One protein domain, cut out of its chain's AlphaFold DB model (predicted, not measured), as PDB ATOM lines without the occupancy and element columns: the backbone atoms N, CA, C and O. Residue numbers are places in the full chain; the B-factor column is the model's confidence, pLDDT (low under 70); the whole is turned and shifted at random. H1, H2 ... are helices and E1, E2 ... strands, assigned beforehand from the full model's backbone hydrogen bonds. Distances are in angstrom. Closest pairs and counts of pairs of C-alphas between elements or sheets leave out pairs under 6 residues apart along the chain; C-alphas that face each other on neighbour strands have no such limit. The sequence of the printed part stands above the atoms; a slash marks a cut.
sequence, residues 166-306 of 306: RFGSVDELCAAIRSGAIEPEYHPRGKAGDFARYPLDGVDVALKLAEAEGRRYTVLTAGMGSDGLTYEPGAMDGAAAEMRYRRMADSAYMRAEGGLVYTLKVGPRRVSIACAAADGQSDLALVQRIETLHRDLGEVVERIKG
ATOM      1  N   ARG A 166      -3.408-101.400 -19.875       90.88
ATOM      2  CA  ARG A 166      -2.034-100.944 -19.643       90.88
ATOM      3  C   ARG A 166      -1.923 -99.451 -19.903       90.88
ATOM      4  O   ARG A 166      -2.402 -98.987 -20.929       90.88
ATOM      5  N   PHE A 167      -1.270 -98.762 -18.980       91.88
ATOM      6  CA  PHE A 167      -0.955 -97.340 -19.039       91.88
ATOM      7  C   PHE A 167       0.560 -97.163 -18.933       91.88
ATOM      8  O   PHE A 167       1.241 -97.987 -18.314       91.88
ATOM      9  N   GLY A 168       1.090 -96.103 -19.536       90.00
ATOM     10  CA  GLY A 168       2.502 -95.745 -19.459       90.00
ATOM     11  C   GLY A 168       2.909 -95.198 -18.090       90.00
ATOM     12  O   GLY A 168       4.065 -95.345 -17.704       90.00
ATOM     13  N   SER A 169       1.973 -94.619 -17.332       93.06
ATOM     14  CA  SER A 169       2.211 -94.107 -15.976       93.06
ATOM     15  C   SER A 169       0.939 -94.082 -15.119       93.06
ATOM     16  O   SER A 169      -0.178 -94.285 -15.609       93.06
ATOM     17  N   VAL A 170       1.100 -93.804 -13.819       94.19
ATOM     18  CA  VAL A 170      -0.038 -93.549 -12.919       94.19
ATOM     19  C   VAL A 170      -0.800 -92.278 -13.304       94.19
ATOM     20  O   VAL A 170      -2.021 -92.245 -13.168       94.19
ATOM     21  N   ASP A 171      -0.109 -91.261 -13.825       91.38
ATOM     22  CA  ASP A 171      -0.721 -89.988 -14.216       91.38
ATOM     23  C   ASP A 171      -1.652 -90.168 -15.411       91.38
ATOM     24  O   ASP A 171      -2.756 -89.630 -15.419       91.38
ATOM     25  N   GLU A 172      -1.242 -90.983 -16.388       90.19
ATOM     26  CA  GLU A 172      -2.068 -91.327 -17.547       90.19
ATOM     27  C   GLU A 172      -3.337 -92.079 -17.116       90.19
ATOM     28  O   GLU A 172      -4.446 -91.732 -17.526       90.19
ATOM     29  N   LEU A 173      -3.190 -93.057 -16.216       92.00
ATOM     30  CA  LEU A 173      -4.316 -93.765 -15.610       92.00
ATOM     31  C   LEU A 173      -5.262 -92.798 -14.874       92.00
ATOM     32  O   LEU A 173      -6.478 -92.853 -15.061       92.00
ATOM     33  N   CYS A 174      -4.723 -91.902 -14.046       91.06
ATOM     34  CA  CYS A 174      -5.521 -90.943 -13.285       91.06
ATOM     35  C   CYS A 174      -6.217 -89.927 -14.199       91.06
ATOM     36  O   CYS A 174      -7.374 -89.584 -13.959       91.06
ATOM     37  N   ALA A 175      -5.553 -89.474 -15.264       84.56
ATOM     38  CA  ALA A 175      -6.142 -88.607 -16.277       84.56
ATOM     39  C   ALA A 175      -7.304 -89.298 -17.005       84.56
ATOM     40  O   ALA A 175      -8.358 -88.685 -17.167       84.56
ATOM     41  N   ALA A 176      -7.151 -90.577 -17.367       85.69
ATOM     42  CA  ALA A 176      -8.206 -91.365 -18.001       85.69
ATOM     43  C   ALA A 176      -9.436 -91.559 -17.095       85.69
ATOM     44  O   ALA A 176     -10.563 -91.530 -17.583       85.69
ATOM     45  N   ILE A 177      -9.240 -91.724 -15.780       87.25
ATOM     46  CA  ILE A 177     -10.352 -91.789 -14.812       87.25
ATOM     47  C   ILE A 177     -11.037 -90.420 -14.699       87.25
ATOM     48  O   ILE A 177     -12.259 -90.336 -14.780       87.25
ATOM     49  N   ARG A 178     -10.266 -89.335 -14.535       85.50
ATOM     50  CA  ARG A 178     -10.807 -87.970 -14.377       85.50
ATOM     51  C   ARG A 178     -11.611 -87.505 -15.590       85.50
ATOM     52  O   ARG A 178     -12.590 -86.787 -15.420       85.50
ATOM     53  N   SER A 179     -11.188 -87.881 -16.795       86.12
ATOM     54  CA  SER A 179     -11.874 -87.516 -18.038       86.12
ATOM     55  C   SER A 179     -13.090 -88.392 -18.346       86.12
ATOM     56  O   SER A 179     -13.812 -88.096 -19.294       86.12
ATOM     57  N   GLY A 180     -13.311 -89.470 -17.585       85.88
ATOM     58  CA  GLY A 180     -14.346 -90.465 -17.870       85.88
ATOM     59  C   GLY A 180     -14.013 -91.389 -19.046       85.88
ATOM     60  O   GLY A 180     -14.862 -92.170 -19.462       85.88
ATOM     61  N   ALA A 181     -12.785 -91.346 -19.581       81.38
ATOM     62  CA  ALA A 181     -12.346 -92.263 -20.636       81.38
ATOM     63  C   ALA A 181     -12.331 -93.727 -20.165       81.38
ATOM     64  O   ALA A 181     -12.465 -94.649 -20.970       81.38
ATOM     65  N   ILE A 182     -12.172 -93.944 -18.855       86.25
ATOM     66  CA  ILE A 182     -12.407 -95.235 -18.217       86.25
ATOM     67  C   ILE A 182     -13.284 -95.061 -16.980       86.25
ATOM     68  O   ILE A 182     -13.037 -94.199 -16.138       86.25
ATOM     69  N   GLU A 183     -14.264 -95.945 -16.832       85.94
ATOM     70  CA  GLU A 183     -15.074 -96.019 -15.621       85.94
ATOM     71  C   GLU A 183     -14.461 -97.020 -14.625       85.94
ATOM     72  O   GLU A 183     -14.111 -98.146 -15.015       85.94
ATOM     73  N   PRO A 184     -14.296 -96.640 -13.344       87.44
ATOM     74  CA  PRO A 184     -13.869 -97.553 -12.293       87.44
ATOM     75  C   PRO A 184     -14.892 -98.670 -12.064       87.44
ATOM     76  O   PRO A 184     -16.037 -98.414 -11.699       87.44
ATOM     77  N   GLU A 185     -14.467 -99.926 -12.201       87.38
ATOM     78  CA  GLU A 185     -15.328-101.082 -11.941       87.38
ATOM     79  C   GLU A 185     -14.826-101.855 -10.721       87.38
ATOM     80  O   GLU A 185     -13.718-102.398 -10.718       87.38
ATOM     81  N   TYR A 186     -15.647-101.891  -9.670       85.31
ATOM     82  CA  TYR A 186     -15.360-102.646  -8.455       85.31
ATOM     83  C   TYR A 186     -15.903-104.066  -8.579       85.31
ATOM     84  O   TYR A 186     -17.044-104.289  -8.981       85.31
ATOM     85  N   HIS A 187     -15.086-105.041  -8.193       85.44
ATOM     86  CA  HIS A 187     -15.464-106.450  -8.223       85.44
ATOM     87  C   HIS A 187     -15.503-107.053  -6.815       85.44
ATOM     88  O   HIS A 187     -14.728-106.639  -5.956       85.44
ATOM     89  N   PRO A 188     -16.317-108.090  -6.552       82.75
ATOM     90  CA  PRO A 188     -16.291-108.779  -5.267       82.75
ATOM     91  C   PRO A 188     -14.875-109.229  -4.890       82.75
ATOM     92  O   PRO A 188     -14.142-109.791  -5.716       82.75
ATOM     93  N   ARG A 189     -14.483-109.002  -3.632       70.19
ATOM     94  CA  ARG A 189     -13.176-109.422  -3.101       70.19
ATOM     95  C   ARG A 189     -12.967-110.923  -3.345       70.19
ATOM     96  O   ARG A 189     -13.752-111.748  -2.893       70.19
ATOM     97  N   GLY A 190     -11.915-111.266  -4.093       66.38
ATOM     98  CA  GLY A 190     -11.598-112.640  -4.520       66.38
ATOM     99  C   GLY A 190     -11.917-112.956  -5.988       66.38
ATOM    100  O   GLY A 190     -11.364-113.907  -6.527       66.38
ATOM    101  N   LYS A 191     -12.734-112.139  -6.667       68.69
ATOM    102  CA  LYS A 191     -13.013-112.256  -8.114       68.69
ATOM    103  C   LYS A 191     -12.381-111.144  -8.957       68.69
ATOM    104  O   LYS A 191     -12.489-111.167 -10.179       68.69
ATOM    105  N   ALA A 192     -11.740-110.170  -8.316       63.03
ATOM    106  CA  ALA A 192     -11.140-109.025  -8.988       63.03
ATOM    107  C   ALA A 192      -9.900-109.434  -9.805       63.03
ATOM    108  O   ALA A 192      -8.868-109.825  -9.246       63.03
ATOM    109  N   GLY A 193     -10.008-109.305 -11.129       77.19
ATOM    110  CA  GLY A 193      -8.849-109.174 -12.007       77.19
ATOM    111  C   GLY A 193      -8.157-107.824 -11.804       77.19
ATOM    112  O   GLY A 193      -8.658-106.951 -11.091       77.19
ATOM    113  N   ASP A 194      -6.992-107.653 -12.418       88.31
ATOM    114  CA  ASP A 194      -6.327-106.350 -12.450       88.31
ATOM    115  C   ASP A 194      -7.190-105.378 -13.272       88.31
ATOM    116  O   ASP A 194      -7.521-105.654 -14.426       88.31
ATOM    117  N   PHE A 195      -7.560-104.249 -12.674       89.19
ATOM    118  CA  PHE A 195      -8.273-103.169 -13.353       89.19
ATOM    119  C   PHE A 195      -7.342-102.455 -14.341       89.19
ATOM    120  O   PHE A 195      -7.699-102.228 -15.498       89.19
ATOM    121  N   ALA A 196      -6.126-102.150 -13.886       92.44
ATOM    122  CA  ALA A 196      -5.105-101.486 -14.678       92.44
ATOM    123  C   ALA A 196      -3.701-101.970 -14.302       92.44
ATOM    124  O   ALA A 196      -3.488-102.515 -13.216       92.44
ATOM    125  N   ARG A 197      -2.744-101.748 -15.200       94.25
ATOM    126  CA  ARG A 197      -1.314-101.943 -14.970       94.25
ATOM    127  C   ARG A 197      -0.514-100.764 -15.496       94.25
ATOM    128  O   ARG A 197      -0.868-100.219 -16.538       94.25
ATOM    129  N   TYR A 198       0.553-100.409 -14.796       92.44
ATOM    130  CA  TYR A 198       1.494 -99.369 -15.205       92.44
ATOM    131  C   TYR A 198       2.877 -99.614 -14.576       92.44
ATOM    132  O   TYR A 198       2.961-100.281 -13.542       92.44
ATOM    133  N   PRO A 199       3.966 -99.102 -15.169       92.00
ATOM    134  CA  PRO A 199       5.300 -99.210 -14.592       92.00
ATOM    135  C   PRO A 199       5.537 -98.187 -13.465       92.00
ATOM    136  O   PRO A 199       5.072 -97.052 -13.526       92.00
ATOM    137  N   LEU A 200       6.317 -98.583 -12.460       89.56
ATOM    138  CA  LEU A 200       6.873 -97.750 -11.389       89.56
ATOM    139  C   LEU A 200       8.337 -98.162 -11.199       89.56
ATOM    140  O   LEU A 200       8.600 -99.296 -10.804       89.56
ATOM    141  N   ASP A 201       9.287 -97.295 -11.546       84.50
ATOM    142  CA  ASP A 201      10.735 -97.548 -11.433       84.50
ATOM    143  C   ASP A 201      11.171 -98.913 -11.994       84.50
ATOM    144  O   ASP A 201      11.865 -99.707 -11.345       84.50
ATOM    145  N   GLY A 202      10.684 -99.227 -13.199       83.50
ATOM    146  CA  GLY A 202      10.956-100.489 -13.894       83.50
ATOM    147  C   GLY A 202      10.177-101.705 -13.373       83.50
ATOM    148  O   GLY A 202      10.394-102.812 -13.862       83.50
ATOM    149  N   VAL A 203       9.266-101.529 -12.412       87.38
ATOM    150  CA  VAL A 203       8.416-102.589 -11.849       87.38
ATOM    151  C   VAL A 203       6.980-102.470 -12.362       87.38
ATOM    152  O   VAL A 203       6.385-101.401 -12.299       87.38
ATOM    153  N   ASP A 204       6.390-103.575 -12.835       90.12
ATOM    154  CA  ASP A 204       4.966-103.631 -13.211       90.12
ATOM    155  C   ASP A 204       4.096-103.557 -11.943       90.12
ATOM    156  O   ASP A 204       4.183-104.419 -11.056       90.12
ATOM    157  N   VAL A 205       3.256-102.525 -11.858       93.50
ATOM    158  CA  VAL A 205       2.284-102.318 -10.783       93.50
ATOM    159  C   VAL A 205       0.894-102.649 -11.296       93.50
ATOM    160  O   VAL A 205       0.422-102.070 -12.269       93.50
ATOM    161  N   ALA A 206       0.208-103.555 -10.607       94.81
ATOM    162  CA  ALA A 206      -1.188-103.884 -10.860       94.81
ATOM    163  C   ALA A 206      -2.113-103.141  -9.888       94.81
ATOM    164  O   ALA A 206      -1.975-103.275  -8.669       94.81
ATOM    165  N   LEU A 207      -3.093-102.418 -10.430       94.00
ATOM    166  CA  LEU A 207      -4.203-101.817  -9.696       94.00
ATOM    167  C   LEU A 207      -5.414-102.752  -9.720       94.00
ATOM    168  O   LEU A 207      -5.850-103.193 -10.782       94.00
ATOM    169  N   LYS A 208      -6.006-102.997  -8.553       92.62
ATOM    170  CA  LYS A 208      -7.275-103.713  -8.378       92.62
ATOM    171  C   LYS A 208      -8.268-102.852  -7.620       92.62
ATOM    172  O   LYS A 208      -7.917-102.213  -6.627       92.62
ATOM    173  N   LEU A 209      -9.517-102.912  -8.062       91.12
ATOM    174  CA  LEU A 209     -10.660-102.299  -7.403       91.12
ATOM    175  C   LEU A 209     -11.583-103.417  -6.930       91.12
ATOM    176  O   LEU A 209     -12.045-104.235  -7.728       91.12
ATOM    177  N   ALA A 210     -11.798-103.497  -5.621       89.00
ATOM    178  CA  ALA A 210     -12.597-104.560  -5.028       89.00
ATOM    179  C   ALA A 210     -13.643-104.026  -4.054       89.00
ATOM    180  O   ALA A 210     -13.441-102.991  -3.432       89.00
ATOM    181  N   GLU A 211     -14.733-104.760  -3.885       86.38
ATOM    182  CA  GLU A 211     -15.791-104.460  -2.927       86.38
ATOM    183  C   GLU A 211     -16.003-105.652  -1.990       86.38
ATOM    184  O   GLU A 211     -16.024-106.813  -2.418       86.38
ATOM    185  N   ALA A 212     -16.099-105.372  -0.692       82.56
ATOM    186  CA  ALA A 212     -16.476-106.348   0.324       82.56
ATOM    187  C   ALA A 212     -16.962-105.651   1.592       82.56
ATOM    188  O   ALA A 212     -16.356-104.674   2.024       82.56
ATOM    189  N   GLU A 213     -17.992-106.215   2.226       81.50
ATOM    190  CA  GLU A 213     -18.474-105.776   3.546       81.50
ATOM    191  C   GLU A 213     -18.853-104.278   3.582       81.50
ATOM    192  O   GLU A 213     -18.547-103.579   4.546       81.50
ATOM    193  N   GLY A 214     -19.475-103.770   2.508       79.69
ATOM    194  CA  GLY A 214     -19.867-102.354   2.387       79.69
ATOM    195  C   GLY A 214     -18.683-101.385   2.291       79.69
ATOM    196  O   GLY A 214     -18.750-100.235   2.734       79.69
ATOM    197  N   ARG A 215     -17.534-101.888   1.822       81.81
ATOM    198  CA  ARG A 215     -16.306-101.116   1.644       81.81
ATOM    199  C   ARG A 215     -15.729-101.331   0.261       81.81
ATOM    200  O   ARG A 215     -15.662-102.458  -0.240       81.81
ATOM    201  N   ARG A 216     -15.189-100.245  -0.279       86.81
ATOM    202  CA  ARG A 216     -14.430-100.213  -1.525       86.81
ATOM    203  C   ARG A 216     -12.942-100.210  -1.222       86.81
ATOM    204  O   ARG A 216     -12.452 -99.427  -0.410       86.81
ATOM    205  N   TYR A 217     -12.221-101.092  -1.892       88.00
ATOM    206  CA  TYR A 217     -10.793-101.301  -1.742       88.00
ATOM    207  C   TYR A 217     -10.084-100.891  -3.024       88.00
ATOM    208  O   TYR A 217     -10.377-101.413  -4.101       88.00
ATOM    209  N   THR A 218      -9.109-100.004  -2.886       92.88
ATOM    210  CA  THR A 218      -8.123 -99.694  -3.921       92.88
ATOM    211  C   THR A 218      -6.837-100.411  -3.540       92.88
ATOM    212  O   THR A 218      -6.323-100.178  -2.450       92.88
ATOM    213  N   VAL A 219      -6.338-101.309  -4.390       93.19
ATOM    214  CA  VAL A 219      -5.156-102.132  -4.093       93.19
ATOM    215  C   VAL A 219      -4.130-101.972  -5.203       93.19
ATOM    216  O   VAL A 219      -4.433-102.279  -6.352       93.19
ATOM    217  N   LEU A 220      -2.913-101.564  -4.859       94.81
ATOM    218  CA  LEU A 220      -1.763-101.593  -5.757       94.81
ATOM    219  C   LEU A 220      -0.844-102.748  -5.371       94.81
ATOM    220  O   LEU A 220      -0.640-103.027  -4.191       94.81
ATOM    221  N   THR A 221      -0.310-103.458  -6.357       93.81
ATOM    222  CA  THR A 221       0.653-104.542  -6.140       93.81
ATOM    223  C   THR A 221       1.813-104.421  -7.111       93.81
ATOM    224  O   THR A 221       1.604-104.545  -8.313       93.81
ATOM    225  N   ALA A 222       3.019-104.230  -6.581       90.81
ATOM    226  CA  ALA A 222       4.265-104.249  -7.336       90.81
ATOM    227  C   ALA A 222       4.881-105.654  -7.298       90.81
ATOM    228  O   ALA A 222       4.974-106.270  -6.229       90.81
ATOM    229  N   GLY A 223       5.293-106.172  -8.457       85.88
ATOM    230  CA  GLY A 223       6.059-107.415  -8.550       85.88
ATOM    231  C   GLY A 223       7.539-107.174  -8.263       85.88
ATOM    232  O   GLY A 223       8.228-106.551  -9.058       85.88
ATOM    233  N   MET A 224       8.053-107.701  -7.158       75.81
ATOM    234  CA  MET A 224       9.481-107.623  -6.851       75.81
ATOM    235  C   MET A 224      10.187-108.762  -7.601       75.81
ATOM    236  O   MET A 224       9.843-109.931  -7.400       75.81
ATOM    237  N   GLY A 225      11.098-108.424  -8.519       63.81
ATOM    238  CA  GLY A 225      11.863-109.398  -9.307       63.81
ATOM    239  C   GLY A 225      12.646-110.385  -8.430       63.81
ATOM    240  O   GLY A 225      12.844-110.158  -7.240       63.81
ATOM    241  N   SER A 226      13.084-111.504  -9.014       55.88
ATOM    242  CA  SER A 226      13.913-112.514  -8.329       55.88
ATOM    243  C   SER A 226      15.315-112.025  -7.969       55.88
ATOM    244  O   SER A 226      16.000-112.676  -7.179       55.88
ATOM    245  N   ASP A 227      15.725-110.900  -8.544       50.88
ATOM    246  CA  ASP A 227      17.104-110.454  -8.550       50.88
ATOM    247  C   ASP A 227      17.269-109.351  -7.497       50.88
ATOM    248  O   ASP A 227      16.905-108.198  -7.708       50.88
ATOM    249  N   GLY A 228      17.799-109.731  -6.332       48.75
ATOM    250  CA  GLY A 228      18.555-108.809  -5.477       48.75
ATOM    251  C   GLY A 228      17.867-108.191  -4.260       48.75
ATOM    252  O   GLY A 228      18.531-107.460  -3.539       48.75
ATOM    253  N   LEU A 229      16.596-108.479  -3.966       51.47
ATOM    254  CA  LEU A 229      15.940-107.858  -2.805       51.47
ATOM    255  C   LEU A 229      16.106-108.723  -1.556       51.47
ATOM    256  O   LEU A 229      15.397-109.714  -1.354       51.47
ATOM    257  N   THR A 230      17.052-108.335  -0.705       55.50
ATOM    258  CA  THR A 230      17.227-108.912   0.629       55.50
ATOM    259  C   THR A 230      16.082-108.409   1.502       55.50
ATOM    260  O   THR A 230      16.139-107.322   2.069       55.50
ATOM    261  N   TYR A 231      14.984-109.169   1.569       61.88
ATOM    262  CA  TYR A 231      13.908-108.867   2.509       61.88
ATOM    263  C   TYR A 231      14.436-109.052   3.935       61.88
ATOM    264  O   TYR A 231      14.463-110.169   4.454       61.88
ATOM    265  N   GLU A 232      14.847-107.952   4.561       68.56
ATOM    266  CA  GLU A 232      15.157-107.898   5.983       68.56
ATOM    267  C   GLU A 232      13.940-107.356   6.745       68.56
ATOM    268  O   GLU A 232      13.608-106.172   6.629       68.56
ATOM    269  N   PRO A 233      13.245-108.192   7.543       65.25
ATOM    270  CA  PRO A 233      12.057-107.767   8.280       65.25
ATOM    271  C   PRO A 233      12.290-106.528   9.158       65.25
ATOM    272  O   PRO A 233      11.406-105.684   9.265       65.25
ATOM    273  N   GLY A 234      13.483-106.400   9.756       69.44
ATOM    274  CA  GLY A 234      13.831-105.280  10.635       69.44
ATOM    275  C   GLY A 234      13.956-103.938   9.908       69.44
ATOM    276  O   GLY A 234      13.450-102.934  10.401       69.44
ATOM    277  N   ALA A 235      14.555-103.921   8.713       73.06
ATOM    278  CA  ALA A 235      14.649-102.713   7.889       73.06
ATOM    279  C   ALA A 235      13.259-102.236   7.427       73.06
ATOM    280  O   ALA A 235      12.967-101.039   7.423       73.06
ATOM    281  N   MET A 236      12.362-103.183   7.128       80.94
ATOM    282  CA  MET A 236      10.986-102.869   6.737       80.94
ATOM    283  C   MET A 236      10.133-102.319   7.874       80.94
ATOM    284  O   MET A 236       9.257-101.496   7.618       80.94
ATOM    285  N   ASP A 237      10.388-102.726   9.117       81.62
ATOM    286  CA  ASP A 237       9.679-102.176  10.270       81.62
ATOM    287  C   ASP A 237       9.996-100.689  10.475       81.62
ATOM    288  O   ASP A 237       9.077 -99.906  10.713       81.62
ATOM    289  N   GLY A 238      11.264-100.288  10.321       83.56
ATOM    290  CA  GLY A 238      11.674 -98.881  10.372       83.56
ATOM    291  C   GLY A 238      11.040 -98.056   9.251       83.56
ATOM    292  O   GLY A 238      10.388 -97.047   9.514       83.56
ATOM    293  N   ALA A 239      11.135 -98.549   8.013       83.50
ATOM    294  CA  ALA A 239      10.531 -97.909   6.846       83.50
ATOM    295  C   ALA A 239       9.015 -97.719   6.988       83.50
ATOM    296  O   ALA A 239       8.486 -96.625   6.795       83.50
ATOM    297  N   ALA A 240       8.305 -98.778   7.383       86.12
ATOM    298  CA  ALA A 240       6.869 -98.722   7.600       86.12
ATOM    299  C   ALA A 240       6.506 -97.741   8.732       86.12
ATOM    300  O   ALA A 240       5.541 -96.985   8.597       86.12
ATOM    301  N   ALA A 241       7.280 -97.715   9.822       86.56
ATOM    302  CA  ALA A 241       7.045 -96.814  10.947       86.56
ATOM    303  C   ALA A 241       7.202 -95.330  10.568       86.56
ATOM    304  O   ALA A 241       6.361 -94.520  10.966       86.56
ATOM    305  N   GLU A 242       8.209 -94.973   9.766       89.88
ATOM    306  CA  GLU A 242       8.398 -93.605   9.251       89.88
ATOM    307  C   GLU A 242       7.210 -93.143   8.398       89.88
ATOM    308  O   GLU A 242       6.724 -92.019   8.536       89.88
ATOM    309  N   MET A 243       6.645 -94.061   7.614       88.31
ATOM    310  CA  MET A 243       5.424 -93.853   6.833       88.31
ATOM    311  C   MET A 243       4.132 -93.922   7.674       88.31
ATOM    312  O   MET A 243       3.020 -93.913   7.129       88.31
ATOM    313  N   ARG A 244       4.260 -93.987   9.009       91.50
ATOM    314  CA  ARG A 244       3.185 -94.070  10.016       91.50
ATOM    315  C   ARG A 244       2.358 -95.355   9.972       91.50
ATOM    316  O   ARG A 244       1.244 -95.397  10.500       91.50
ATOM    317  N   TYR A 245       2.889 -96.414   9.378       87.62
ATOM    318  CA  TYR A 245       2.301 -97.738   9.483       87.62
ATOM    319  C   TYR A 245       2.718 -98.410  10.791       87.62
ATOM    320  O   TYR A 245       3.873 -98.387  11.204       87.62
ATOM    321  N   ARG A 246       1.757 -99.058  11.447       84.06
ATOM    322  CA  ARG A 246       1.979 -99.891  12.630       84.06
ATOM    323  C   ARG A 246       2.004-101.350  12.218       84.06
ATOM    324  O   ARG A 246       1.126-101.796  11.478       84.06
ATOM    325  N   ARG A 247       2.989-102.104  12.703       83.75
ATOM    326  CA  ARG A 247       3.070-103.548  12.467       83.75
ATOM    327  C   ARG A 247       1.884-104.249  13.131       83.75
ATOM    328  O   ARG A 247       1.616-104.040  14.309       83.75
ATOM    329  N   MET A 248       1.184-105.072  12.357       79.12
ATOM    330  CA  MET A 248       0.034-105.865  12.810       79.12
ATOM    331  C   MET A 248       0.356-107.356  12.858       79.12
ATOM    332  O   MET A 248      -0.177-108.083  13.690       79.12
ATOM    333  N   ALA A 249       1.202-107.811  11.938       77.69
ATOM    334  CA  ALA A 249       1.730-109.165  11.878       77.69
ATOM    335  C   ALA A 249       3.062-109.146  11.119       77.69
ATOM    336  O   ALA A 249       3.536-108.090  10.689       77.69
ATOM    337  N   ASP A 250       3.669-110.313  10.931       73.69
ATOM    338  CA  ASP A 250       4.875-110.444  10.121       73.69
ATOM    339  C   ASP A 250       4.630-109.932   8.702       73.69
ATOM    340  O   ASP A 250       3.706-110.369   8.006       73.69
ATOM    341  N   SER A 251       5.450-108.953   8.308       77.50
ATOM    342  CA  SER A 251       5.406-108.319   6.991       77.50
ATOM    343  C   SER A 251       4.063-107.653   6.649       77.50
ATOM    344  O   SER A 251       3.758-107.440   5.471       77.50
ATOM    345  N   ALA A 252       3.241-107.340   7.656       81.69
ATOM    346  CA  ALA A 252       1.929-106.732   7.483       81.69
ATOM    347  C   ALA A 252       1.748-105.545   8.429       81.69
ATOM    348  O   ALA A 252       1.850-105.671   9.651       81.69
ATOM    349  N   TYR A 253       1.408-104.402   7.848       87.69
ATOM    350  CA  TYR A 253       1.314-103.135   8.546       87.69
ATOM    351  C   TYR A 253       0.010-102.420   8.218       87.69
ATOM    352  O   TYR A 253      -0.607-102.648   7.174       87.69
ATOM    353  N   MET A 254      -0.412-101.537   9.115       86.25
ATOM    354  CA  MET A 254      -1.654-100.790   8.990       86.25
ATOM    355  C   MET A 254      -1.468 -99.340   9.427       86.25
ATOM    356  O   MET A 254      -0.869 -99.069  10.464       86.25
ATOM    357  N   ARG A 255      -2.032 -98.416   8.656       90.12
ATOM    358  CA  ARG A 255      -2.130 -96.989   8.977       90.12
ATOM    359  C   ARG A 255      -3.596 -96.581   8.890       90.12
ATOM    360  O   ARG A 255      -4.301 -97.019   7.985       90.12
ATOM    361  N   ALA A 256      -4.066 -95.764   9.824       82.81
ATOM    362  CA  ALA A 256      -5.408 -95.189   9.784       82.81
ATOM    363  C   ALA A 256      -5.288 -93.666   9.738       82.81
ATOM    364  O   ALA A 256      -4.595 -93.083  10.569       82.81
ATOM    365  N   GLU A 257      -5.938 -93.036   8.765       81.81
ATOM    366  CA  GLU A 257      -5.832 -91.596   8.527       81.81
ATOM    367  C   GLU A 257      -7.107 -91.087   7.850       81.81
ATOM    368  O   GLU A 257      -7.588 -91.698   6.900       81.81
ATOM    369  N   GLY A 258      -7.693 -90.000   8.361       75.94
ATOM    370  CA  GLY A 258      -8.864 -89.367   7.736       75.94
ATOM    371  C   GLY A 258     -10.089 -90.280   7.568       75.94
ATOM    372  O   GLY A 258     -10.840 -90.125   6.611       75.94
ATOM    373  N   GLY A 259     -10.275 -91.270   8.450       74.00
ATOM    374  CA  GLY A 259     -11.349 -92.268   8.332       74.00
ATOM    375  C   GLY A 259     -11.087 -93.376   7.302       74.00
ATOM    376  O   GLY A 259     -11.930 -94.255   7.124       74.00
ATOM    377  N   LEU A 260      -9.921 -93.368   6.654       81.06
ATOM    378  CA  LEU A 260      -9.454 -94.413   5.750       81.06
ATOM    379  C   LEU A 260      -8.514 -95.375   6.477       81.06
ATOM    380  O   LEU A 260      -7.777 -94.998   7.392       81.06
ATOM    381  N   VAL A 261      -8.533 -96.634   6.040       82.50
ATOM    382  CA  VAL A 261      -7.631 -97.675   6.541       82.50
ATOM    383  C   VAL A 261      -6.713 -98.114   5.416       82.50
ATOM    384  O   VAL A 261      -7.165 -98.664   4.411       82.50
ATOM    385  N   TYR A 262      -5.419 -97.909   5.616       88.12
ATOM    386  CA  TYR A 262      -4.359 -98.325   4.718       88.12
ATOM    387  C   TYR A 262      -3.709 -99.593   5.256       88.12
ATOM    388  O   TYR A 262      -3.395 -99.686   6.442       88.12
ATOM    389  N   THR A 263      -3.466-100.568   4.389       88.56
ATOM    390  CA  THR A 263      -2.697-101.766   4.730       88.56
ATOM    391  C   THR A 263      -1.517-101.905   3.787       88.56
ATOM    392  O   THR A 263      -1.646-101.652   2.594       88.56
ATOM    393  N   LEU A 264      -0.372-102.293   4.333       88.50
ATOM    394  CA  LEU A 264       0.853-102.586   3.604       88.50
ATOM    395  C   LEU A 264       1.218-104.039   3.888       88.50
ATOM    396  O   LEU A 264       1.297-104.453   5.042       88.50
ATOM    397  N   LYS A 265       1.439-104.819   2.837       87.75
ATOM    398  CA  LYS A 265       1.925-106.188   2.924       87.75
ATOM    399  C   LYS A 265       3.172-106.324   2.076       87.75
ATOM    400  O   LYS A 265       3.118-106.194   0.855       87.75
ATOM    401  N   VAL A 266       4.270-106.648   2.733       84.62
ATOM    402  CA  VAL A 266       5.557-106.886   2.091       84.62
ATOM    403  C   VAL A 266       5.759-108.392   2.021       84.62
ATOM    404  O   VAL A 266       5.420-109.130   2.941       84.62
ATOM    405  N   GLY A 267       6.241-108.892   0.897       80.88
ATOM    406  CA  GLY A 267       6.564-110.297   0.735       80.88
ATOM    407  C   GLY A 267       7.776-110.467  -0.167       80.88
ATOM    408  O   GLY A 267       8.161-109.536  -0.868       80.88
ATOM    409  N   PRO A 268       8.339-111.682  -0.235       74.31
ATOM    410  CA  PRO A 268       9.619-111.932  -0.902       74.31
ATOM    411  C   PRO A 268       9.611-111.694  -2.419       74.31
ATOM    412  O   PRO A 268      10.656-111.728  -3.048       74.31
ATOM    413  N   ARG A 269       8.433-111.530  -3.036       80.75
ATOM    414  CA  ARG A 269       8.266-111.336  -4.491       80.75
ATOM    415  C   ARG A 269       7.250-110.260  -4.851       80.75
ATOM    416  O   ARG A 269       6.908-110.093  -6.018       80.75
ATOM    417  N   ARG A 270       6.669-109.593  -3.857       87.81
ATOM    418  CA  ARG A 270       5.651-108.573  -4.100       87.81
ATOM    419  C   ARG A 270       5.481-107.669  -2.902       87.81
ATOM    420  O   ARG A 270       5.541-108.131  -1.765       87.81
ATOM    421  N   VAL A 271       5.144-106.426  -3.194       88.50
ATOM    422  CA  VAL A 271       4.639-105.466  -2.220       88.50
ATOM    423  C   VAL A 271       3.218-105.126  -2.623       88.50
ATOM    424  O   VAL A 271       2.951-104.851  -3.791       88.50
ATOM    425  N   SER A 272       2.297-105.177  -1.671       92.19
ATOM    426  CA  SER A 272       0.912-104.776  -1.881       92.19
ATOM    427  C   SER A 272       0.537-103.705  -0.875       92.19
ATOM    428  O   SER A 272       0.706-103.904   0.326       92.19
ATOM    429  N   ILE A 273      -0.033-102.610  -1.358       93.50
ATOM    430  CA  ILE A 273      -0.617-101.564  -0.527       93.50
ATOM    431  C   ILE A 273      -2.098-101.431  -0.880       93.50
ATOM    432  O   ILE A 273      -2.487-101.546  -2.043       93.50
ATOM    433  N   ALA A 274      -2.949-101.244   0.120       92.25
ATOM    434  CA  ALA A 274      -4.382-101.113  -0.082       92.25
ATOM    435  C   ALA A 274      -4.966-100.000   0.774       92.25
ATOM    436  O   ALA A 274      -4.550 -99.831   1.914       92.25
ATOM    437  N   CYS A 275      -5.980 -99.315   0.257       90.06
ATOM    438  CA  CYS A 275      -6.816 -98.383   1.001       90.06
ATOM    439  C   CYS A 275      -8.258 -98.892   0.997       90.06
ATOM    440  O   CYS A 275      -8.806 -99.176  -0.070       90.06
ATOM    441  N   ALA A 276      -8.875 -98.979   2.174       86.44
ATOM    442  CA  ALA A 276     -10.296 -99.245   2.337       86.44
ATOM    443  C   ALA A 276     -11.042 -97.934   2.609       86.44
ATOM    444  O   ALA A 276     -10.696 -97.201   3.537       86.44
ATOM    445  N   ALA A 277     -12.071 -97.671   1.810       81.69
ATOM    446  CA  ALA A 277     -12.993 -96.553   1.950       81.69
ATOM    447  C   ALA A 277     -14.411 -97.071   2.220       81.69
ATOM    448  O   ALA A 277     -14.805 -98.119   1.703       81.69
ATOM    449  N   ALA A 278     -15.174 -96.336   3.029       75.06
ATOM    450  CA  ALA A 278     -16.603 -96.588   3.196       75.06
ATOM    451  C   ALA A 278     -17.362 -96.304   1.885       75.06
ATOM    452  O   ALA A 278     -16.926 -95.474   1.078       75.06
ATOM    453  N   ASP A 279     -18.486 -96.993   1.679       63.94
ATOM    454  CA  ASP A 279     -19.342 -96.790   0.510       63.94
ATOM    455  C   ASP A 279     -19.814 -95.332   0.373       63.94
ATOM    456  O   ASP A 279     -20.090 -94.645   1.356       63.94
ATOM    457  N   GLY A 280     -19.892 -94.852  -0.873       59.56
ATOM    458  CA  GLY A 280     -20.380 -93.507  -1.208       59.56
ATOM    459  C   GLY A 280     -19.311 -92.419  -1.376       59.56
ATOM    460  O   GLY A 280     -19.658 -91.288  -1.709       59.56
ATOM    461  N   GLN A 281     -18.019 -92.721  -1.207       61.38
ATOM    462  CA  GLN A 281     -16.958 -91.769  -1.571       61.38
ATOM    463  C   GLN A 281     -16.817 -91.635  -3.100       61.38
ATOM    464  O   GLN A 281     -16.744 -92.642  -3.806       61.38
ATOM    465  N   SER A 282     -16.760 -90.390  -3.590       61.12
ATOM    466  CA  SER A 282     -16.738 -90.032  -5.018       61.12
ATOM    467  C   SER A 282     -15.495 -90.531  -5.772       61.12
ATOM    468  O   SER A 282     -14.474 -90.871  -5.170       61.12
ATOM    469  N   ASP A 283     -15.545 -90.515  -7.107       60.56
ATOM    470  CA  ASP A 283     -14.412 -90.889  -7.973       60.56
ATOM    471  C   ASP A 283     -13.198 -89.960  -7.812       60.56
ATOM    472  O   ASP A 283     -12.052 -90.401  -7.917       60.56
ATOM    473  N   LEU A 284     -13.423 -88.695  -7.435       58.97
ATOM    474  CA  LEU A 284     -12.361 -87.773  -7.013       58.97
ATOM    475  C   LEU A 284     -11.570 -88.328  -5.818       58.97
ATOM    476  O   LEU A 284     -10.346 -88.207  -5.781       58.97
ATOM    477  N   ALA A 285     -12.244 -89.012  -4.888       83.06
ATOM    478  CA  ALA A 285     -11.576 -89.694  -3.786       83.06
ATOM    479  C   ALA A 285     -10.840 -90.964  -4.251       83.06
ATOM    480  O   ALA A 285      -9.843 -91.339  -3.641       83.06
ATOM    481  N   LEU A 286     -11.273 -91.628  -5.334       88.06
ATOM    482  CA  LEU A 286     -10.538 -92.768  -5.894       88.06
ATOM    483  C   LEU A 286      -9.186 -92.344  -6.458       88.06
ATOM    484  O   LEU A 286      -8.182 -92.978  -6.141       88.06
ATOM    485  N   VAL A 287      -9.150 -91.285  -7.265       89.31
ATOM    486  CA  VAL A 287      -7.899 -90.818  -7.873       89.31
ATOM    487  C   VAL A 287      -6.895 -90.409  -6.795       89.31
ATOM    488  O   VAL A 287      -5.764 -90.886  -6.806       89.31
ATOM    489  N   GLN A 288      -7.336 -89.651  -5.789       89.12
ATOM    490  CA  GLN A 288      -6.493 -89.283  -4.646       89.12
ATOM    491  C   GLN A 288      -5.969 -90.508  -3.879       89.12
ATOM    492  O   GLN A 288      -4.810 -90.534  -3.457       89.12
ATOM    493  N   ARG A 289      -6.797 -91.552  -3.710       89.75
ATOM    494  CA  ARG A 289      -6.355 -92.823  -3.115       89.75
ATOM    495  C   ARG A 289      -5.291 -93.503  -3.973       89.75
ATOM    496  O   ARG A 289      -4.306 -93.967  -3.412       89.75
ATOM    497  N   ILE A 290      -5.466 -93.563  -5.294       93.75
ATOM    498  CA  ILE A 290      -4.477 -94.157  -6.209       93.75
ATOM    499  C   ILE A 290      -3.148 -93.406  -6.111       93.75
ATOM    500  O   ILE A 290      -2.121 -94.046  -5.916       93.75
ATOM    501  N   GLU A 291      -3.164 -92.075  -6.170       92.12
ATOM    502  CA  GLU A 291      -1.958 -91.238  -6.080       92.12
ATOM    503  C   GLU A 291      -1.237 -91.408  -4.736       92.12
ATOM    504  O   GLU A 291      -0.015 -91.555  -4.694       92.12
ATOM    505  N   THR A 292      -1.992 -91.456  -3.634       91.81
ATOM    506  CA  THR A 292      -1.434 -91.690  -2.291       91.81
ATOM    507  C   THR A 292      -0.779 -93.065  -2.205       91.81
ATOM    508  O   THR A 292       0.370 -93.184  -1.792       91.81
ATOM    509  N   LEU A 293      -1.491 -94.109  -2.642       93.69
ATOM    510  CA  LEU A 293      -0.975 -95.475  -2.638       93.69
ATOM    511  C   LEU A 293       0.227 -95.629  -3.574       93.69
ATOM    512  O   LEU A 293       1.128 -96.395  -3.261       93.69
ATOM    513  N   HIS A 294       0.245 -94.934  -4.714       94.31
ATOM    514  CA  HIS A 294       1.360 -94.947  -5.655       94.31
ATOM    515  C   HIS A 294       2.620 -94.364  -5.019       94.31
ATOM    516  O   HIS A 294       3.663 -95.007  -5.070       94.31
ATOM    517  N   ARG A 295       2.511 -93.193  -4.377       93.44
ATOM    518  CA  ARG A 295       3.629 -92.558  -3.668       93.44
ATOM    519  C   ARG A 295       4.177 -93.465  -2.571       93.44
ATOM    520  O   ARG A 295       5.371 -93.735  -2.546       93.44
ATOM    521  N   ASP A 296       3.289 -93.975  -1.720       92.00
ATOM    522  CA  ASP A 296       3.674 -94.867  -0.628       92.00
ATOM    523  C   ASP A 296       4.320 -96.161  -1.165       92.00
ATOM    524  O   ASP A 296       5.301 -96.658  -0.619       92.00
ATOM    525  N   LEU A 297       3.790 -96.722  -2.257       92.00
ATOM    526  CA  LEU A 297       4.361 -97.911  -2.887       92.00
ATOM    527  C   LEU A 297       5.741 -97.636  -3.489       92.00
ATOM    528  O   LEU A 297       6.608 -98.492  -3.353       92.00
ATOM    529  N   GLY A 298       5.941 -96.480  -4.128       91.44
ATOM    530  CA  GLY A 298       7.241 -96.040  -4.644       91.44
ATOM    531  C   GLY A 298       8.280 -95.966  -3.537       91.44
ATOM    532  O   GLY A 298       9.293 -96.653  -3.612       91.44
ATOM    533  N   GLU A 299       7.961 -95.265  -2.449       91.06
ATOM    534  CA  GLU A 299       8.854 -95.138  -1.293       91.06
ATOM    535  C   GLU A 299       9.220 -96.506  -0.692       91.06
ATOM    536  O   GLU A 299      10.381 -96.774  -0.383       91.06
ATOM    537  N   VAL A 300       8.251 -97.421  -0.572       88.81
ATOM    538  CA  VAL A 300       8.528 -98.787  -0.109       88.81
ATOM    539  C   VAL A 300       9.404 -99.551  -1.102       88.81
ATOM    540  O   VAL A 300      10.321-100.257  -0.689       88.81
ATOM    541  N   VAL A 301       9.125 -99.456  -2.404       87.31
ATOM    542  CA  VAL A 301       9.891-100.162  -3.440       87.31
ATOM    543  C   VAL A 301      11.336 -99.667  -3.491       87.31
ATOM    544  O   VAL A 301      12.233-100.503  -3.575       87.31
ATOM    545  N   GLU A 302      11.568 -98.358  -3.394       86.81
ATOM    546  CA  GLU A 302      12.908 -97.765  -3.310       86.81
ATOM    547  C   GLU A 302      13.660 -98.267  -2.076       86.81
ATOM    548  O   GLU A 302      14.742 -98.833  -2.205       86.81
ATOM    549  N   ARG A 303      13.047 -98.185  -0.888       84.00
ATOM    550  CA  ARG A 303      13.674 -98.636   0.367       84.00
ATOM    551  C   ARG A 303      14.009-100.129   0.385       84.00
ATOM    552  O   ARG A 303      14.948-100.531   1.062       84.00
ATOM    553  N   ILE A 304      13.244-100.961  -0.328       77.62
ATOM    554  CA  ILE A 304      13.563-102.392  -0.461       77.62
ATOM    555  C   ILE A 304      14.719-102.606  -1.449       77.62
ATOM    556  O   ILE A 304      15.484-103.551  -1.272       77.62
ATOM    557  N   LYS A 305      14.840-101.767  -2.487       75.75
ATOM    558  CA  LYS A 305      15.912-101.847  -3.495       75.75
ATOM    559  C   LYS A 305      17.277-101.390  -2.969       75.75
ATOM    560  O   LYS A 305      18.271-101.928  -3.453       75.75
ATOM    561  N   GLY A 306      17.309-100.508  -1.968       62.25
ATOM    562  CA  GLY A 306      18.539 -99.971  -1.375       62.25
ATOM    563  C   GLY A 306      18.909 -98.633  -1.981       62.25
ATOM    564  O   GLY A 306      19.628 -98.639  -3.003       62.25
TER     565      GLY A 306
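What this domain is: This is residues 166 to 306 of the 306 residues of an uncharacterized protein of Planctomycetes bacterium SM23_32 (UniProt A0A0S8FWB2). One twisted sheet of seven strands curls round the long helix H3, which packs on its concave face. H1 and H2 lie on this same face, near opposite edges of the sheet, and no named helix covers the other face. The printed part has 141 residues, with named elements in the order H1, E1, E2, E3, H2, E4, E5, E6, E7, H3; the class is mixed, helices and strands. The sheet runs E1, E2, E3, E7, E6, E5, E4, all antiparallel. The whole is compact, with a radius of gyration of the C-alphas of 14.7 A and spans of 41 by 31 by 26 A.

Where its parts are: H1 holds residues 170 to 178, from C-alpha 170 at (-0.038, -93.549, -12.919). E1 follows at residues 196 to 200, E2 at 203 to 212, 28.0 A long, and E3 at 215 to 223, 25.4 A. H2 holds residues 233 to 242, and E4 residues 246 to 249. E5 holds residues 252 to 257, E6 residues 260 to 267, 23.1 A, and E7 residues 270 to 278, 26.3 A. H3, residues 283 to 305, is 32.6 A long and ends at C-alpha 305, (15.912, -101.847, -3.495).

How they stand to each other: The sheet has E1 and E4 as edge strands. It is built of two meanders, each strand the antiparallel neighbour of the one before: E1 E2 E3, and E4 E5 E6 E7. E3 and E7 are antiparallel neighbours at 167 degrees, with N 220 and O 273 within hydrogen-bond range at 2.8 A. E2 and E3 form a hairpin, with N 208 and O 219 at 2.8 A. H3 is on the sheet; its closest C-alphas to E7 are those of Leu 293 and Ile 273, 6.5 A apart. H1 is on the same face, over E1 at a height of 10.4 A, and touches H3 at a shallow tilt of 8 degrees, opposite ways, with the C-alphas of Cys 174 and Val 287 closest at 5.9 A. H2 is on that face too, at a height of 8.2 A, over E5 and only just over E4, on which 3 of its C-alphas fall. H3 touches H2 with residues 300 to 304 alone, at a steep tilt of 43 degrees, opposite ways; the C-alphas of Ala 239 and Arg 303 are closest at 7.2 A. H1 and H2 are apart. In H1, H2 and H3 every O i to N i+4 pair is within hydrogen-bond range.

The domain as a whole: The C-alphas farthest apart are those of Ala 181 and Gly 234, 42.8 A. The printed part has no cut. The link from H1 to E1 is long, with 17 residues; in it, residues 187 to 188 pair in parallel with residues 210 to 211 of E2. The mean pLDDT of the printed part is 83.0, and residues 190 to 192, 225 to 234, 279 to 284 and 306 are under 70.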